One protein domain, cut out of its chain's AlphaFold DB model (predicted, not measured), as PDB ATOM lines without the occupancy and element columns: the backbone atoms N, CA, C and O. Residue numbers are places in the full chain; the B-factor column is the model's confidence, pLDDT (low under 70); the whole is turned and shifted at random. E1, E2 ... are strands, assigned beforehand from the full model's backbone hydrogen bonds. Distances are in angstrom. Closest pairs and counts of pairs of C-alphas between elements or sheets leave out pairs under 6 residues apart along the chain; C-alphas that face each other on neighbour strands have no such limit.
ATOM      1  N   LEU A  74    -133.656 149.963 -58.624       52.06
ATOM      2  CA  LEU A  74    -134.352 148.795 -58.021       52.06
ATOM      3  C   LEU A  74    -135.792 148.613 -58.516       52.06
ATOM      4  O   LEU A  74    -136.631 148.088 -57.785       52.06
ATOM      5  N   VAL A  75    -136.099 149.031 -59.745       64.56
ATOM      6  CA  VAL A  75    -137.440 148.893 -60.331       64.56
ATOM      7  C   VAL A  75    -137.740 147.419 -60.644       64.56
ATOM      8  O   VAL A  75    -137.706 146.973 -61.786       64.56
ATOM      9  N   LYS A  76    -138.015 146.635 -59.602       76.31
ATOM     10  CA  LYS A  76    -138.513 145.264 -59.681       76.31
ATOM     11  C   LYS A  76    -139.779 145.140 -58.846       76.31
ATOM     12  O   LYS A  76    -139.908 145.780 -57.802       76.31
ATOM     13  N   ALA A  77    -140.701 144.293 -59.294       82.00
ATOM     14  CA  ALA A  77    -141.861 143.940 -58.488       82.00
ATOM     15  C   ALA A  77    -141.411 143.376 -57.126       82.00
ATOM     16  O   ALA A  77    -140.406 142.669 -57.029       82.00
ATOM     17  N   GLY A  78    -142.133 143.744 -56.072       80.12
ATOM     18  CA  GLY A  78    -141.826 143.411 -54.684       80.12
ATOM     19  C   GLY A  78    -140.807 144.328 -54.002       80.12
ATOM     20  O   GLY A  78    -140.623 144.201 -52.794       80.12
ATOM     21  N   ALA A  79    -140.155 145.257 -54.712       81.06
ATOM     22  CA  ALA A  79    -139.308 146.252 -54.057       81.06
ATOM     23  C   ALA A  79    -140.157 147.144 -53.141       81.06
ATOM     24  O   ALA A  79    -141.204 147.639 -53.563       81.06
ATOM     25  N   SER A  80    -139.697 147.353 -51.908       81.81
ATOM     26  CA  SER A  80    -140.386 148.170 -50.917       81.81
ATOM     27  C   SER A  80    -139.446 149.144 -50.220       81.81
ATOM     28  O   SER A  80    -138.244 148.904 -50.094       81.81
ATOM     29  N   TRP A  81    -140.006 150.267 -49.787       78.94
ATOM     30  CA  TRP A  81    -139.321 151.256 -48.967       78.94
ATOM     31  C   TRP A  81    -140.316 151.937 -48.035       78.94
ATOM     32  O   TRP A  81    -141.524 151.944 -48.276       78.94
ATOM     33  N   THR A  82    -139.792 152.522 -46.968       78.56
ATOM     34  CA  THR A  82    -140.581 153.268 -45.994       78.56
ATOM     35  C   THR A  82    -140.043 154.687 -45.915       78.56
ATOM     36  O   THR A  82    -138.834 154.891 -45.820       78.56
ATOM     37  N   ASP A  83    -140.951 155.653 -45.956       73.94
ATOM     38  CA  ASP A  83    -140.696 157.045 -45.612       73.94
ATOM     39  C   ASP A  83    -141.304 157.337 -44.238       73.94
ATOM     40  O   ASP A  83    -142.383 156.843 -43.899       73.94
ATOM     41  N   SER A  84    -140.612 158.130 -43.429       73.56
ATOM     42  CA  SER A  84    -141.115 158.515 -42.118       73.56
ATOM     43  C   SER A  84    -140.692 159.923 -41.746       73.56
ATOM     44  O   SER A  84    -139.528 160.300 -41.887       73.56
ATOM     45  N   ILE A  85    -141.637 160.667 -41.185       73.06
ATOM     46  CA  ILE A  85    -141.425 162.004 -40.647       73.06
ATOM     47  C   ILE A  85    -141.784 161.945 -39.170       73.06
ATOM     48  O   ILE A  85    -142.834 161.432 -38.793       73.06
ATOM     49  N   LYS A  86    -140.918 162.483 -38.313       74.06
ATOM     50  CA  LYS A  86    -141.199 162.638 -36.884       74.06
ATOM     51  C   LYS A  86    -140.831 164.049 -36.452       74.06
ATOM     52  O   LYS A  86    -139.661 164.362 -36.254       74.06
ATOM     53  N   GLY A  87    -141.844 164.895 -36.342       69.12
ATOM     54  CA  GLY A  87    -141.788 166.206 -35.712       69.12
ATOM     55  C   GLY A  87    -142.356 166.161 -34.293       69.12
ATOM     56  O   GLY A  87    -142.921 165.158 -33.861       69.12
ATOM     57  N   GLY A  88    -142.219 167.265 -33.556       65.94
ATOM     58  CA  GLY A  88    -142.748 167.362 -32.190       65.94
ATOM     59  C   GLY A  88    -144.278 167.281 -32.115       65.94
ATOM     60  O   GLY A  88    -144.815 166.748 -31.150       65.94
ATOM     61  N   ARG A  89    -144.972 167.780 -33.146       70.25
ATOM     62  CA  ARG A  89    -146.442 167.843 -33.231       70.25
ATOM     63  C   ARG A  89    -147.046 167.012 -34.360       70.25
ATOM     64  O   ARG A  89    -148.258 166.899 -34.442       70.25
ATOM     65  N   SER A  90    -146.227 166.416 -35.216       73.44
ATOM     66  CA  SER A  90    -146.701 165.627 -36.348       73.44
ATOM     67  C   SER A  90    -145.785 164.438 -36.568       73.44
ATOM     68  O   SER A  90    -144.563 164.571 -36.511       73.44
ATOM     69  N   SER A  91    -146.342 163.276 -36.865       75.00
ATOM     70  CA  SER A  91    -145.562 162.138 -37.325       75.00
ATOM     71  C   SER A  91    -146.284 161.394 -38.432       75.00
ATOM     72  O   SER A  91    -147.509 161.386 -38.495       75.00
ATOM     73  N   SER A  92    -145.522 160.778 -39.319       81.50
ATOM     74  CA  SER A  92    -146.057 159.940 -40.376       81.50
ATOM     75  C   SER A  92    -145.118 158.795 -40.679       81.50
ATOM     76  O   SER A  92    -143.899 158.953 -40.615       81.50
ATOM     77  N   ILE A  93    -145.683 157.654 -41.048       82.69
ATOM     78  CA  ILE A  93    -144.946 156.510 -41.576       82.69
ATOM     79  C   ILE A  93    -145.714 156.032 -42.796       82.69
ATOM     80  O   ILE A  93    -146.886 155.691 -42.677       82.69
ATOM     81  N   ASN A  94    -145.065 156.008 -43.953       82.81
ATOM     82  CA  ASN A  94    -145.631 155.522 -45.202       82.81
ATOM     83  C   ASN A  94    -144.747 154.403 -45.745       82.81
ATOM     84  O   ASN A  94    -143.547 154.586 -45.916       82.81
ATOM     85  N   THR A  95    -145.336 153.258 -46.051       84.88
ATOM     86  CA  THR A  95    -144.671 152.143 -46.720       84.88
ATOM     87  C   THR A  95    -145.166 152.062 -48.150       84.88
ATOM     88  O   THR A  95    -146.369 152.108 -48.401       84.88
ATOM     89  N   TYR A  96    -144.235 151.907 -49.079       85.69
ATOM     90  CA  TYR A  96    -144.473 151.809 -50.509       85.69
ATOM     91  C   TYR A  96    -143.919 150.485 -51.017       85.69
ATOM     92  O   TYR A  96    -142.828 150.077 -50.620       85.69
ATOM     93  N   THR A  97    -144.650 149.838 -51.917       86.62
ATOM     94  CA  THR A  97    -144.258 148.571 -52.536       86.62
ATOM     95  C   THR A  97    -144.608 148.594 -54.016       86.62
ATOM     96  O   THR A  97    -145.757 148.856 -54.373       86.62
ATOM     97  N   ILE A  98    -143.651 148.271 -54.888       87.44
ATOM     98  CA  ILE A  98    -143.929 148.024 -56.309       87.44
ATOM     99  C   ILE A  98    -144.713 146.714 -56.408       87.44
ATOM    100  O   ILE A  98    -144.152 145.634 -56.253       87.44
ATOM    101  N   ASP A  99    -146.012 146.802 -56.658       88.06
ATOM    102  CA  ASP A  99    -146.911 145.649 -56.751       88.06
ATOM    103  C   ASP A  99    -146.728 144.922 -58.088       88.06
ATOM    104  O   ASP A  99    -146.533 143.711 -58.143       88.06
ATOM    105  N   LYS A 100    -146.724 145.686 -59.186       89.56
ATOM    106  CA  LYS A 100    -146.530 145.166 -60.545       89.56
ATOM    107  C   LYS A 100    -145.905 146.204 -61.466       89.56
ATOM    108  O   LYS A 100    -146.064 147.405 -61.259       89.56
ATOM    109  N   ILE A 101    -145.253 145.722 -62.518       88.75
ATOM    110  CA  ILE A 101    -144.760 146.532 -63.634       88.75
ATOM    111  C   ILE A 101    -145.410 145.994 -64.909       88.75
ATOM    112  O   ILE A 101    -145.390 144.790 -65.159       88.75
ATOM    113  N   THR A 102    -146.029 146.868 -65.695       89.50
ATOM    114  CA  THR A 102    -146.687 146.521 -66.958       89.50
ATOM    115  C   THR A 102    -146.200 147.482 -68.034       89.50
ATOM    116  O   THR A 102    -146.574 148.656 -68.047       89.50
ATOM    117  N   GLY A 103    -145.324 146.998 -68.918       88.56
ATOM    118  CA  GLY A 103    -144.618 147.857 -69.871       88.56
ATOM    119  C   GLY A 103    -143.839 148.959 -69.145       88.56
ATOM    120  O   GLY A 103    -143.084 148.680 -68.218       88.56
ATOM    121  N   ASN A 104    -144.084 150.215 -69.526       85.06
ATOM    122  CA  ASN A 104    -143.440 151.393 -68.933       85.06
ATOM    123  C   ASN A 104    -144.185 151.960 -67.712       85.06
ATOM    124  O   ASN A 104    -143.950 153.112 -67.354       85.06
ATOM    125  N   ILE A 105    -145.097 151.211 -67.083       86.50
ATOM    126  CA  ILE A 105    -145.864 151.684 -65.922       86.50
ATOM    127  C   ILE A 105    -145.609 150.779 -64.719       86.50
ATOM    128  O   ILE A 105    -145.814 149.567 -64.786       86.50
ATOM    129  N   ALA A 106    -145.204 151.376 -63.600       85.62
ATOM    130  CA  ALA A 106    -145.142 150.724 -62.302       85.62
ATOM    131  C   ALA A 106    -146.380 151.073 -61.471       85.62
ATOM    132  O   ALA A 106    -146.753 152.234 -61.330       85.62
ATOM    133  N   SER A 107    -146.990 150.049 -60.887       89.81
ATOM    134  CA  SER A 107    -148.073 150.169 -59.920       89.81
ATOM    135  C   SER A 107    -147.488 150.030 -58.524       89.81
ATOM    136  O   SER A 107    -147.049 148.948 -58.138       89.81
ATOM    137  N   ILE A 108    -147.483 151.116 -57.764       88.31
ATOM    138  CA  ILE A 108    -146.937 151.184 -56.412       88.31
ATOM    139  C   ILE A 108    -148.109 151.192 -55.437       88.31
ATOM    140  O   ILE A 108    -148.898 152.133 -55.419       88.31
ATOM    141  N   ARG A 109    -148.240 150.149 -54.621       91.25
ATOM    142  CA  ARG A 109    -149.158 150.163 -53.482       91.25
ATOM    143  C   ARG A 109    -148.502 150.937 -52.351       91.25
ATOM    144  O   ARG A 109    -147.308 150.771 -52.119       91.25
ATOM    145  N   TYR A 110    -149.273 151.731 -51.625       88.12
ATOM    146  CA  TYR A 110    -148.793 152.328 -50.389       88.12
ATOM    147  C   TYR A 110    -149.796 152.169 -49.258       88.12
ATOM    148  O   TYR A 110    -151.000 152.016 -49.476       88.12
ATOM    149  N   SER A 111    -149.275 152.210 -48.043       91.81
ATOM    150  CA  SER A 111    -150.035 152.328 -46.810       91.81
ATOM    151  C   SER A 111    -149.309 153.281 -45.883       91.81
ATOM    152  O   SER A 111    -148.088 153.392 -45.934       91.81
ATOM    153  N   GLY A 112    -150.042 153.982 -45.034       89.44
ATOM    154  CA  GLY A 112    -149.408 154.883 -44.101       89.44
ATOM    155  C   GLY A 112    -150.295 155.314 -42.962       89.44
ATOM    156  O   GLY A 112    -151.524 155.229 -43.015       89.44
ATOM    157  N   THR A 113    -149.632 155.791 -41.924       87.94
ATOM    158  CA  THR A 113    -150.243 156.425 -40.770       87.94
ATOM    159  C   THR A 113    -149.738 157.853 -40.662       87.94
ATOM    160  O   THR A 113    -148.591 158.153 -40.995       87.94
ATOM    161  N   TYR A 114    -150.607 158.741 -40.208       84.69
ATOM    162  CA  TYR A 114    -150.300 160.133 -39.934       84.69
ATOM    163  C   TYR A 114    -150.948 160.507 -38.606       84.69
ATOM    164  O   TYR A 114    -152.131 160.260 -38.410       84.69
ATOM    165  N   ASN A 115    -150.168 161.070 -37.697       81.38
ATOM    166  CA  ASN A 115    -150.635 161.599 -36.428       81.38
ATOM    167  C   ASN A 115    -150.258 163.076 -36.363       81.38
ATOM    168  O   ASN A 115    -149.110 163.434 -36.628       81.38
ATOM    169  N   GLU A 116    -151.203 163.918 -35.985       79.00
ATOM    170  CA  GLU A 116    -150.999 165.343 -35.790       79.00
ATOM    171  C   GLU A 116    -151.622 165.781 -34.474       79.00
ATOM    172  O   GLU A 116    -152.694 165.324 -34.086       79.00
ATOM    173  N   LYS A 117    -150.921 166.669 -33.777       74.75
ATOM    174  CA  LYS A 117    -151.342 167.268 -32.520       74.75
ATOM    175  C   LYS A 117    -151.241 168.772 -32.655       74.75
ATOM    176  O   LYS A 117    -150.159 169.309 -32.896       74.75
ATOM    177  N   ALA A 118    -152.356 169.451 -32.462       73.62
ATOM    178  CA  ALA A 118    -152.430 170.898 -32.461       73.62
ATOM    179  C   ALA A 118    -153.082 171.368 -31.164       73.62
ATOM    180  O   ALA A 118    -154.007 170.738 -30.661       73.62
ATOM    181  N   ASP A 119    -152.610 172.492 -30.643       72.00
ATOM    182  CA  ASP A 119    -153.270 173.181 -29.544       72.00
ATOM    183  C   ASP A 119    -153.879 174.460 -30.124       72.00
ATOM    184  O   ASP A 119    -153.164 175.267 -30.722       72.00
ATOM    185  N   ILE A 120    -155.194 174.616 -29.994       72.31
ATOM    186  CA  ILE A 120    -155.949 175.772 -30.480       72.31
ATOM    187  C   ILE A 120    -156.364 176.595 -29.265       72.31
ATOM    188  O   ILE A 120    -157.122 176.117 -28.422       72.31
ATOM    189  N   ASP A 121    -155.883 177.832 -29.182       63.75
ATOM    190  CA  ASP A 121    -156.386 178.803 -28.212       63.75
ATOM    191  C   ASP A 121    -157.659 179.451 -28.760       63.75
ATOM    192  O   ASP A 121    -157.649 180.089 -29.816       63.75
ATOM    193  N   ASN A 122    -158.764 179.288 -28.037       66.19
ATOM    194  CA  ASN A 122    -159.992 180.020 -28.285       66.19
ATOM    195  C   ASN A 122    -160.314 180.903 -27.074       66.19
ATOM    196  O   ASN A 122    -160.897 180.446 -26.089       66.19
ATOM    197  N   ARG A 123    -159.940 182.187 -27.169       72.94
ATOM    198  CA  ARG A 123    -160.226 183.234 -26.169       72.94
ATOM    199  C   ARG A 123    -159.743 182.879 -24.752       72.94
ATOM    200  O   ARG A 123    -160.457 183.113 -23.781       72.94
ATOM    201  N   GLY A 124    -158.538 182.324 -24.633       71.44
ATOM    202  CA  GLY A 124    -157.916 181.956 -23.359       71.44
ATOM    203  C   GLY A 124    -158.235 180.532 -22.900       71.44
ATOM    204  O   GLY A 124    -157.772 180.119 -21.838       71.44
ATOM    205  N   THR A 125    -159.007 179.772 -23.683       70.69
ATOM    206  CA  THR A 125    -159.245 178.347 -23.437       70.69
ATOM    207  C   THR A 125    -158.479 177.517 -24.457       70.69
ATOM    208  O   THR A 125    -158.744 177.589 -25.657       70.69
ATOM    209  N   MET A 126    -157.551 176.692 -23.972       70.62
ATOM    210  CA  MET A 126    -156.790 175.770 -24.812       70.62
ATOM    211  C   MET A 126    -157.620 174.525 -25.129       70.62
ATOM    212  O   MET A 126    -158.016 173.786 -24.228       70.62
ATOM    213  N   THR A 127    -157.844 174.272 -26.415       71.06
ATOM    214  CA  THR A 127    -158.409 173.021 -26.928       71.06
ATOM    215  C   THR A 127    -157.299 172.223 -27.585       71.06
ATOM    216  O   THR A 127    -156.645 172.715 -28.506       71.06
ATOM    217  N   ARG A 128    -157.084 170.985 -27.145       74.75
ATOM    218  CA  ARG A 128    -156.122 170.096 -27.795       74.75
ATOM    219  C   ARG A 128    -156.831 169.278 -28.864       74.75
ATOM    220  O   ARG A 128    -157.863 168.668 -28.608       74.75
ATOM    221  N   VAL A 129    -156.263 169.265 -30.057       71.75
ATOM    222  CA  VAL A 129    -156.748 168.518 -31.211       71.75
ATOM    223  C   VAL A 129    -155.721 167.452 -31.539       71.75
ATOM    224  O   VAL A 129    -154.560 167.760 -31.795       71.75
ATOM    225  N   GLU A 130    -156.141 166.195 -31.537       78.94
ATOM    226  CA  GLU A 130    -155.343 165.077 -32.027       78.94
ATOM    227  C   GLU A 130    -156.031 164.489 -33.256       78.94
ATOM    228  O   GLU A 130    -157.216 164.166 -33.223       78.94
ATOM    229  N   LYS A 131    -155.296 164.369 -34.355       78.12
ATOM    230  CA  LYS A 131    -155.770 163.782 -35.599       78.12
ATOM    231  C   LYS A 131    -154.934 162.559 -35.919       78.12
ATOM    232  O   LYS A 131    -153.732 162.666 -36.134       78.12
ATOM    233  N   ASP A 132    -155.593 161.418 -36.010       85.19
ATOM    234  CA  ASP A 132    -155.033 160.162 -36.473       85.19
ATOM    235  C   ASP A 132    -155.610 159.833 -37.840       85.19
ATOM    236  O   ASP A 132    -156.821 159.792 -38.027       85.19
ATOM    237  N   ARG A 133    -154.747 159.570 -38.808       84.94
ATOM    238  CA  ARG A 133    -155.122 159.183 -40.160       84.94
ATOM    239  C   ARG A 133    -154.451 157.874 -40.514       84.94
ATOM    240  O   ARG A 133    -153.233 157.736 -40.397       84.94
ATOM    241  N   LYS A 134    -155.235 156.932 -41.022       90.88
ATOM    242  CA  LYS A 134    -154.741 155.735 -41.704       90.88
ATOM    243  C   LYS A 134    -155.089 155.864 -43.172       90.88
ATOM    244  O   LYS A 134    -156.216 156.207 -43.509       90.88
ATOM    245  N   CYS A 135    -154.134 155.610 -44.051       87.69
ATOM    246  CA  CYS A 135    -154.370 155.677 -45.482       87.69
ATOM    247  C   CYS A 135    -153.719 154.514 -46.214       87.69
ATOM    248  O   CYS A 135    -152.741 153.921 -45.757       87.69
ATOM    249  N   SER A 136    -154.277 154.185 -47.364       92.12
ATOM    250  CA  SER A 136    -153.714 153.247 -48.317       92.12
ATOM    251  C   SER A 136    -154.078 153.675 -49.728       92.12
ATOM    252  O   SER A 136    -154.881 154.584 -49.943       92.12
ATOM    253  N   GLY A 137    -153.451 153.064 -50.721       91.12
ATOM    254  CA  GLY A 137    -153.834 153.311 -52.096       91.12
ATOM    255  C   GLY A 137    -152.822 152.806 -53.096       91.12
ATOM    256  O   GLY A 137    -151.937 152.006 -52.779       91.12
ATOM    257  N   VAL A 138    -152.976 153.278 -54.327       90.25
ATOM    258  CA  VAL A 138    -152.156 152.866 -55.462       90.25
ATOM    259  C   VAL A 138    -151.701 154.094 -56.230       90.25
ATOM    260  O   VAL A 138    -152.475 155.014 -56.466       90.25
ATOM    261  N   ILE A 139    -150.442 154.087 -56.643       87.25
ATOM    262  CA  ILE A 139    -149.809 155.115 -57.460       87.25
ATOM    263  C   ILE A 139    -149.364 154.443 -58.754       87.25
ATOM    264  O   ILE A 139    -148.645 153.448 -58.723       87.25
ATOM    265  N   GLN A 140    -149.813 154.954 -59.895       85.81
ATOM    266  CA  GLN A 140    -149.303 154.556 -61.204       85.81
ATOM    267  C   GLN A 140    -148.194 155.528 -61.596       85.81
ATOM    268  O   GLN A 140    -148.431 156.729 -61.686       85.81
ATOM    269  N   LEU A 141    -146.995 155.013 -61.836       81.94
ATOM    270  CA  LEU A 141    -145.800 155.778 -62.179       81.94
ATOM    271  C   LEU A 141    -145.322 155.377 -63.576       81.94
ATOM    272  O   LEU A 141    -145.155 154.191 -63.852       81.94
ATOM    273  N   SER A 142    -145.050 156.346 -64.446       77.69
ATOM    274  CA  SER A 142    -144.352 156.090 -65.708       77.69
ATOM    275  C   SER A 142    -142.862 155.878 -65.443       77.69
ATOM    276  O   SER A 142    -142.189 156.773 -64.950       77.69
ATOM    277  N   LEU A 143    -142.321 154.721 -65.811       75.38
ATOM    278  CA  LEU A 143    -140.897 154.397 -65.675       75.38
ATOM    279  C   LEU A 143    -140.008 155.132 -66.680       75.38
ATOM    280  O   LEU A 143    -138.816 155.286 -66.448       75.38
ATOM    281  N   GLN A 144    -140.584 155.592 -67.789       76.38
ATOM    282  CA  GLN A 144    -139.857 156.349 -68.806       76.38
ATOM    283  C   GLN A 144    -139.652 157.810 -68.391       76.38
ATOM    284  O   GLN A 144    -138.615 158.395 -68.685       76.38
ATOM    285  N   THR A 145    -140.652 158.406 -67.735       69.88
ATOM    286  CA  THR A 145    -140.659 159.840 -67.395       69.88
ATOM    287  C   THR A 145    -140.518 160.110 -65.899       69.88
ATOM    288  O   THR A 145    -140.289 161.249 -65.507       69.88
ATOM    289  N   PHE A 146    -140.663 159.079 -65.063       70.50
ATOM    290  CA  PHE A 146    -140.764 159.168 -63.602       70.50
ATOM    291  C   PHE A 146    -141.910 160.064 -63.110       70.50
ATOM    292  O   PHE A 146    -141.903 160.521 -61.970       70.50
ATOM    293  N   LEU A 147    -142.922 160.290 -63.951       70.75
ATOM    294  CA  LEU A 147    -144.114 161.053 -63.596       70.75
ATOM    295  C   LEU A 147    -145.209 160.140 -63.045       70.75
ATOM    296  O   LEU A 147    -145.459 159.049 -63.570       70.75
ATOM    297  N   VAL A 148    -145.897 160.610 -62.005       75.62
ATOM    298  CA  VAL A 148    -147.115 159.973 -61.496       75.62
ATOM    299  C   VAL A 148    -148.241 160.200 -62.506       75.62
ATOM    300  O   VAL A 148    -148.585 161.332 -62.827       75.62
ATOM    301  N   LEU A 149    -148.816 159.111 -63.010       77.25
ATOM    302  CA  LEU A 149    -149.925 159.109 -63.966       77.25
ATOM    303  C   LEU A 149    -151.272 159.182 -63.250       77.25
ATOM    304  O   LEU A 149    -152.175 159.912 -63.654       77.25
ATOM    305  N   SER A 150    -151.414 158.420 -62.171       81.44
ATOM    306  CA  SER A 150    -152.601 158.456 -61.330       81.44
ATOM    307  C   SER A 150    -152.280 158.020 -59.914       81.44
ATOM    308  O   SER A 150    -151.292 157.332 -59.652       81.44
ATOM    309  N   LYS A 151    -153.137 158.431 -58.990       82.06
ATOM    310  CA  LYS A 151    -153.064 158.078 -57.587       82.06
ATOM    311  C   LYS A 151    -154.464 157.887 -57.035       82.06
ATOM    312  O   LYS A 151    -155.327 158.746 -57.186       82.06
ATOM    313  N   THR A 152    -154.666 156.777 -56.345       84.88
ATOM    314  CA  THR A 152    -155.798 156.583 -55.451       84.88
ATOM    315  C   THR A 152    -155.309 156.664 -54.013       84.88
ATOM    316  O   THR A 152    -154.214 156.208 -53.675       84.88
ATOM    317  N   ARG A 153    -156.107 157.286 -53.155       83.00
ATOM    318  CA  ARG A 153    -155.903 157.325 -51.712       83.00
ATOM    319  C   ARG A 153    -157.232 157.045 -51.050       83.00
ATOM    320  O   ARG A 153    -158.148 157.847 -51.169       83.00
ATOM    321  N   ASP A 154    -157.295 155.946 -50.336       83.00
ATOM    322  CA  ASP A 154    -158.378 155.618 -49.433       83.00
ATOM    323  C   ASP A 154    -157.870 155.841 -48.010       83.00
ATOM    324  O   ASP A 154    -156.685 155.638 -47.719       83.00
ATOM    325  N   GLY A 155    -158.729 156.304 -47.115       86.31
ATOM    326  CA  GLY A 155    -158.308 156.520 -45.744       86.31
ATOM    327  C   GLY A 155    -159.435 156.761 -44.769       86.31
ATOM    328  O   GLY A 155    -160.599 156.920 -45.134       86.31
ATOM    329  N   GLU A 156    -159.033 156.777 -43.511       83.94
ATOM    330  CA  GLU A 156    -159.864 157.045 -42.355       83.94
ATOM    331  C   GLU A 156    -159.156 158.097 -41.505       83.94
ATOM    332  O   GLU A 156    -157.984 157.926 -41.156       83.94
ATOM    333  N   ASP A 157    -159.874 159.173 -41.205       78.94
ATOM    334  CA  ASP A 157    -159.462 160.233 -40.296       78.94
ATOM    335  C   ASP A 157    -160.264 160.111 -39.006       78.94
ATOM    336  O   ASP A 157    -161.492 160.162 -39.031       78.94
ATOM    337  N   THR A 158    -159.561 160.030 -37.886       80.56
ATOM    338  CA  THR A 158    -160.101 160.124 -36.535       80.56
ATOM    339  C   THR A 158    -159.586 161.410 -35.911       80.56
ATOM    340  O   THR A 158    -158.383 161.603 -35.763       80.56
ATOM    341  N   ILE A 159    -160.497 162.308 -35.552       73.94
ATOM    342  CA  ILE A 159    -160.192 163.586 -34.914       73.94
ATOM    343  C   ILE A 159    -160.727 163.531 -33.491       73.94
ATOM    344  O   ILE A 159    -161.923 163.341 -33.280       73.94
ATOM    345  N   THR A 160    -159.843 163.720 -32.521       75.50
ATOM    346  CA  THR A 160    -160.168 163.836 -31.103       75.50
ATOM    347  C   THR A 160    -159.944 165.269 -30.650       75.50
ATOM    348  O   THR A 160    -158.844 165.805 -30.768       75.50
ATOM    349  N   LEU A 161    -160.996 165.884 -30.124       74.44
ATOM    350  CA  LEU A 161    -160.968 167.182 -29.467       74.44
ATOM    351  C   LEU A 161    -160.984 166.950 -27.957       74.44
ATOM    352  O   LEU A 161    -161.857 166.244 -27.459       74.44
ATOM    353  N   ASP A 162    -160.037 167.539 -27.240       75.19
ATOM    354  CA  ASP A 162    -160.001 167.570 -25.781       75.19
ATOM    355  C   ASP A 162    -160.223 169.011 -25.319       75.19
ATOM    356  O   ASP A 162    -159.377 169.894 -25.514       75.19
ATOM    357  N   PHE A 163    -161.403 169.242 -24.750       74.69
ATOM    358  CA  PHE A 163    -161.809 170.513 -24.175       74.69
ATOM    359  C   PHE A 163    -161.876 170.366 -22.655       74.69
ATOM    360  O   PHE A 163    -162.824 169.794 -22.117       74.69
ATOM    361  N   MET A 164    -160.862 170.886 -21.957       77.31
ATOM    362  CA  MET A 164    -160.786 170.863 -20.489       77.31
ATOM    363  C   MET A 164    -160.964 169.456 -19.870       77.31
ATOM    364  O   MET A 164    -161.562 169.316 -18.806       77.31
ATOM    365  N   GLY A 165    -160.467 168.405 -20.530       78.12
ATOM    366  CA  GLY A 165    -160.593 167.015 -20.084       78.12
ATOM    367  C   GLY A 165    -161.816 166.279 -20.641       78.12
ATOM    368  O   GLY A 165    -161.889 165.054 -20.518       78.12
ATOM    369  N   ASN A 166    -162.748 166.982 -21.295       76.75
ATOM    370  CA  ASN A 166    -163.846 166.361 -22.030       76.75
ATOM    371  C   ASN A 166    -163.390 166.018 -23.445       76.75
ATOM    372  O   ASN A 166    -163.048 166.902 -24.231       76.75
ATOM    373  N   LYS A 167    -163.422 164.726 -23.775       84.19
ATOM    374  CA  LYS A 167    -162.983 164.220 -25.075       84.19
ATOM    375  C   LYS A 167    -164.168 163.953 -25.989       84.19
ATOM    376  O   LYS A 167    -165.076 163.210 -25.626       84.19
ATOM    377  N   GLN A 168    -164.114 164.507 -27.193       77.81
ATOM    378  CA  GLN A 168    -165.017 164.176 -28.289       77.81
ATOM    379  C   GLN A 168    -164.204 163.615 -29.450       77.81
ATOM    380  O   GLN A 168    -163.270 164.261 -29.921       77.81
ATOM    381  N   THR A 169    -164.580 162.437 -29.942       80.88
ATOM    382  CA  THR A 169    -163.905 161.780 -31.065       80.88
ATOM    383  C   THR A 169    -164.878 161.609 -32.221       80.88
ATOM    384  O   THR A 169    -165.966 161.069 -32.039       80.88
ATOM    385  N   ASN A 170    -164.470 162.048 -33.409       69.81
ATOM    386  CA  ASN A 170    -165.214 161.889 -34.653       69.81
ATOM    387  C   ASN A 170    -164.347 161.142 -35.668       69.81
ATOM    388  O   ASN A 170    -163.168 161.464 -35.819       69.81
ATOM    389  N   SER A 171    -164.942 160.198 -36.397       80.56
ATOM    390  CA  SER A 171    -164.264 159.456 -37.463       80.56
ATOM    391  C   SER A 171    -164.947 159.687 -38.806       80.56
ATOM    392  O   SER A 171    -166.168 159.811 -38.888       80.56
ATOM    393  N   SER A 172    -164.152 159.753 -39.870       64.88
ATOM    394  CA  SER A 172    -164.626 159.931 -41.242       64.88
ATOM    395  C   SER A 172    -163.773 159.119 -42.206       64.88
ATOM    396  O   SER A 172    -162.560 159.019 -42.037       64.88
ATOM    397  N   SER A 173    -164.401 158.541 -43.225       75.12
ATOM    398  CA  SER A 173    -163.699 157.883 -44.322       75.12
ATOM    399  C   SER A 173    -163.635 158.801 -45.536       75.12
ATOM    400  O   SER A 173    -164.514 159.636 -45.762       75.12
ATOM    401  N   PHE A 174    -162.580 158.657 -46.331       71.88
ATOM    402  CA  PHE A 174    -162.418 159.420 -47.558       71.88
ATOM    403  C   PHE A 174    -161.786 158.576 -48.658       71.88
ATOM    404  O   PHE A 174    -161.022 157.641 -48.410       71.88
ATOM    405  N   ARG A 175    -162.081 158.970 -49.897       69.00
ATOM    406  CA  ARG A 175    -161.416 158.481 -51.098       69.00
ATOM    407  C   ARG A 175    -161.051 159.660 -51.979       69.00
ATOM    408  O   ARG A 175    -161.903 160.465 -52.335       69.00
ATOM    409  N   MET A 176    -159.785 159.738 -52.352       69.56
ATOM    410  CA  MET A 176    -159.246 160.726 -53.273       69.56
ATOM    411  C   MET A 176    -158.688 160.001 -54.492       69.56
ATOM    412  O   MET A 176    -157.938 159.031 -54.372       69.56
ATOM    413  N   VAL A 177    -159.071 160.471 -55.673       70.62
ATOM    414  CA  VAL A 177    -158.562 159.974 -56.949       70.62
ATOM    415  C   VAL A 177    -157.991 161.159 -57.704       70.62
ATOM    416  O   VAL A 177    -158.712 162.099 -58.027       70.62
ATOM    417  N   THR A 178    -156.699 161.097 -57.991       71.75
ATOM    418  CA  THR A 178    -155.980 162.110 -58.758       71.75
ATOM    419  C   THR A 178    -155.462 161.461 -60.029       71.75
ATOM    420  O   THR A 178    -154.800 160.426 -59.973       71.75
ATOM    421  N   SER A 179    -155.748 162.064 -61.177       68.81
ATOM    422  CA  SER A 179    -155.296 161.577 -62.480       68.81
ATOM    423  C   SER A 179    -154.641 162.718 -63.237       68.81
ATOM    424  O   SER A 179    -155.211 163.802 -63.338       68.81
ATOM    425  N   PHE A 180    -153.466 162.460 -63.796       64.25
ATOM    426  CA  PHE A 180    -152.709 163.425 -64.575       64.25
ATOM    427  C   PHE A 180    -152.793 163.040 -66.050       64.25
ATOM    428  O   PHE A 180    -152.516 161.903 -66.432       64.25
TER     429      PHE A 180
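AT A GLANCE: This is residues 74 to 180 of the 183 residues of an uncharacterized protein of Pedobacter sp (UniProt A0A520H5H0). The domain is one long, narrow sheet of six antiparallel strands, twisted, with the chain folding back and forth from one edge to the other and no named helix over either face. The long inner strands E3 and E4 make most of its length, E3, E4 and E5 each bend along their course, and the sheet does not close into a barrel. The printed part has 107 residues, of which 86 are in the strands E1 to E6, which lie side by side in the order in which they follow each other along the chain; the class is all strand. It is loose, with a radius of gyration of the C-alphas of 17.9 A, and a rod in outline, spanning 58 by 24 by 20 A.

IN THESE COORDINATES: The longest strands by residues are E3, residues 105 to 122, 49.2 A from first to last C-alpha, and E4, residues 125 to 142, 50.0 A. E3 begins at C-alpha 105 (-145.864, 151.684, -65.922). E2, residues 90 to 102, measures 36.1 A, and E1, residues 80 to 86, 20.2 A, beginning at C-alpha 80 (-140.386, 148.170, -50.917). E5, residues 148 to 163, measures 41.5 A. E6, residues 166 to 179, measures 41.6 A and ends at C-alpha 179 (-155.296, 161.577, -62.480).

HOW THE PARTS SIT: The six strands form a meander, each the antiparallel neighbour of the one before, and each successive pair is a hairpin. E3 and E4 stand at 169 degrees between their directions; N 112 and O 135 are 2.8 A apart, within hydrogen-bond range. E3 bends by 55 degrees at residue 109, E4 by 59 degrees at residue 137 and E5 by 53 degrees at residue 152. C-alphas 110 and 137, 5.4 A apart, face each other, as do 138 and 152, 5.2 A apart. Between E2 and E3, at 166 degrees, N 95 and O 111 are 2.8 A apart. Between E4 and E5, also at 166 degrees, N 134 and O 156 are 2.9 A apart. The edge strand E1 stands at 164 degrees to E2, with N 83 and O 94 at 2.8 A. The other edge strand, E6, stands at 171 degrees to E5, with N 157 and O 172 at 2.8 A. E1 and E6 are apart, and so are E3 and E6.

THE WHOLE: The two C-alphas farthest apart are those of Gly 103 and Gly 124, at 59.2 A. From edge to edge the strands' lines turn by 42 degrees, and the sheet's C-alphas lie up to 9.7 A off its best plane. The five links between strands are tight, and the printed part has no cut. The mean pLDDT of the printed part is 78.6; 13 residues are under 70, among them residues 74 to 75, 121 to 122 and 179 to 180.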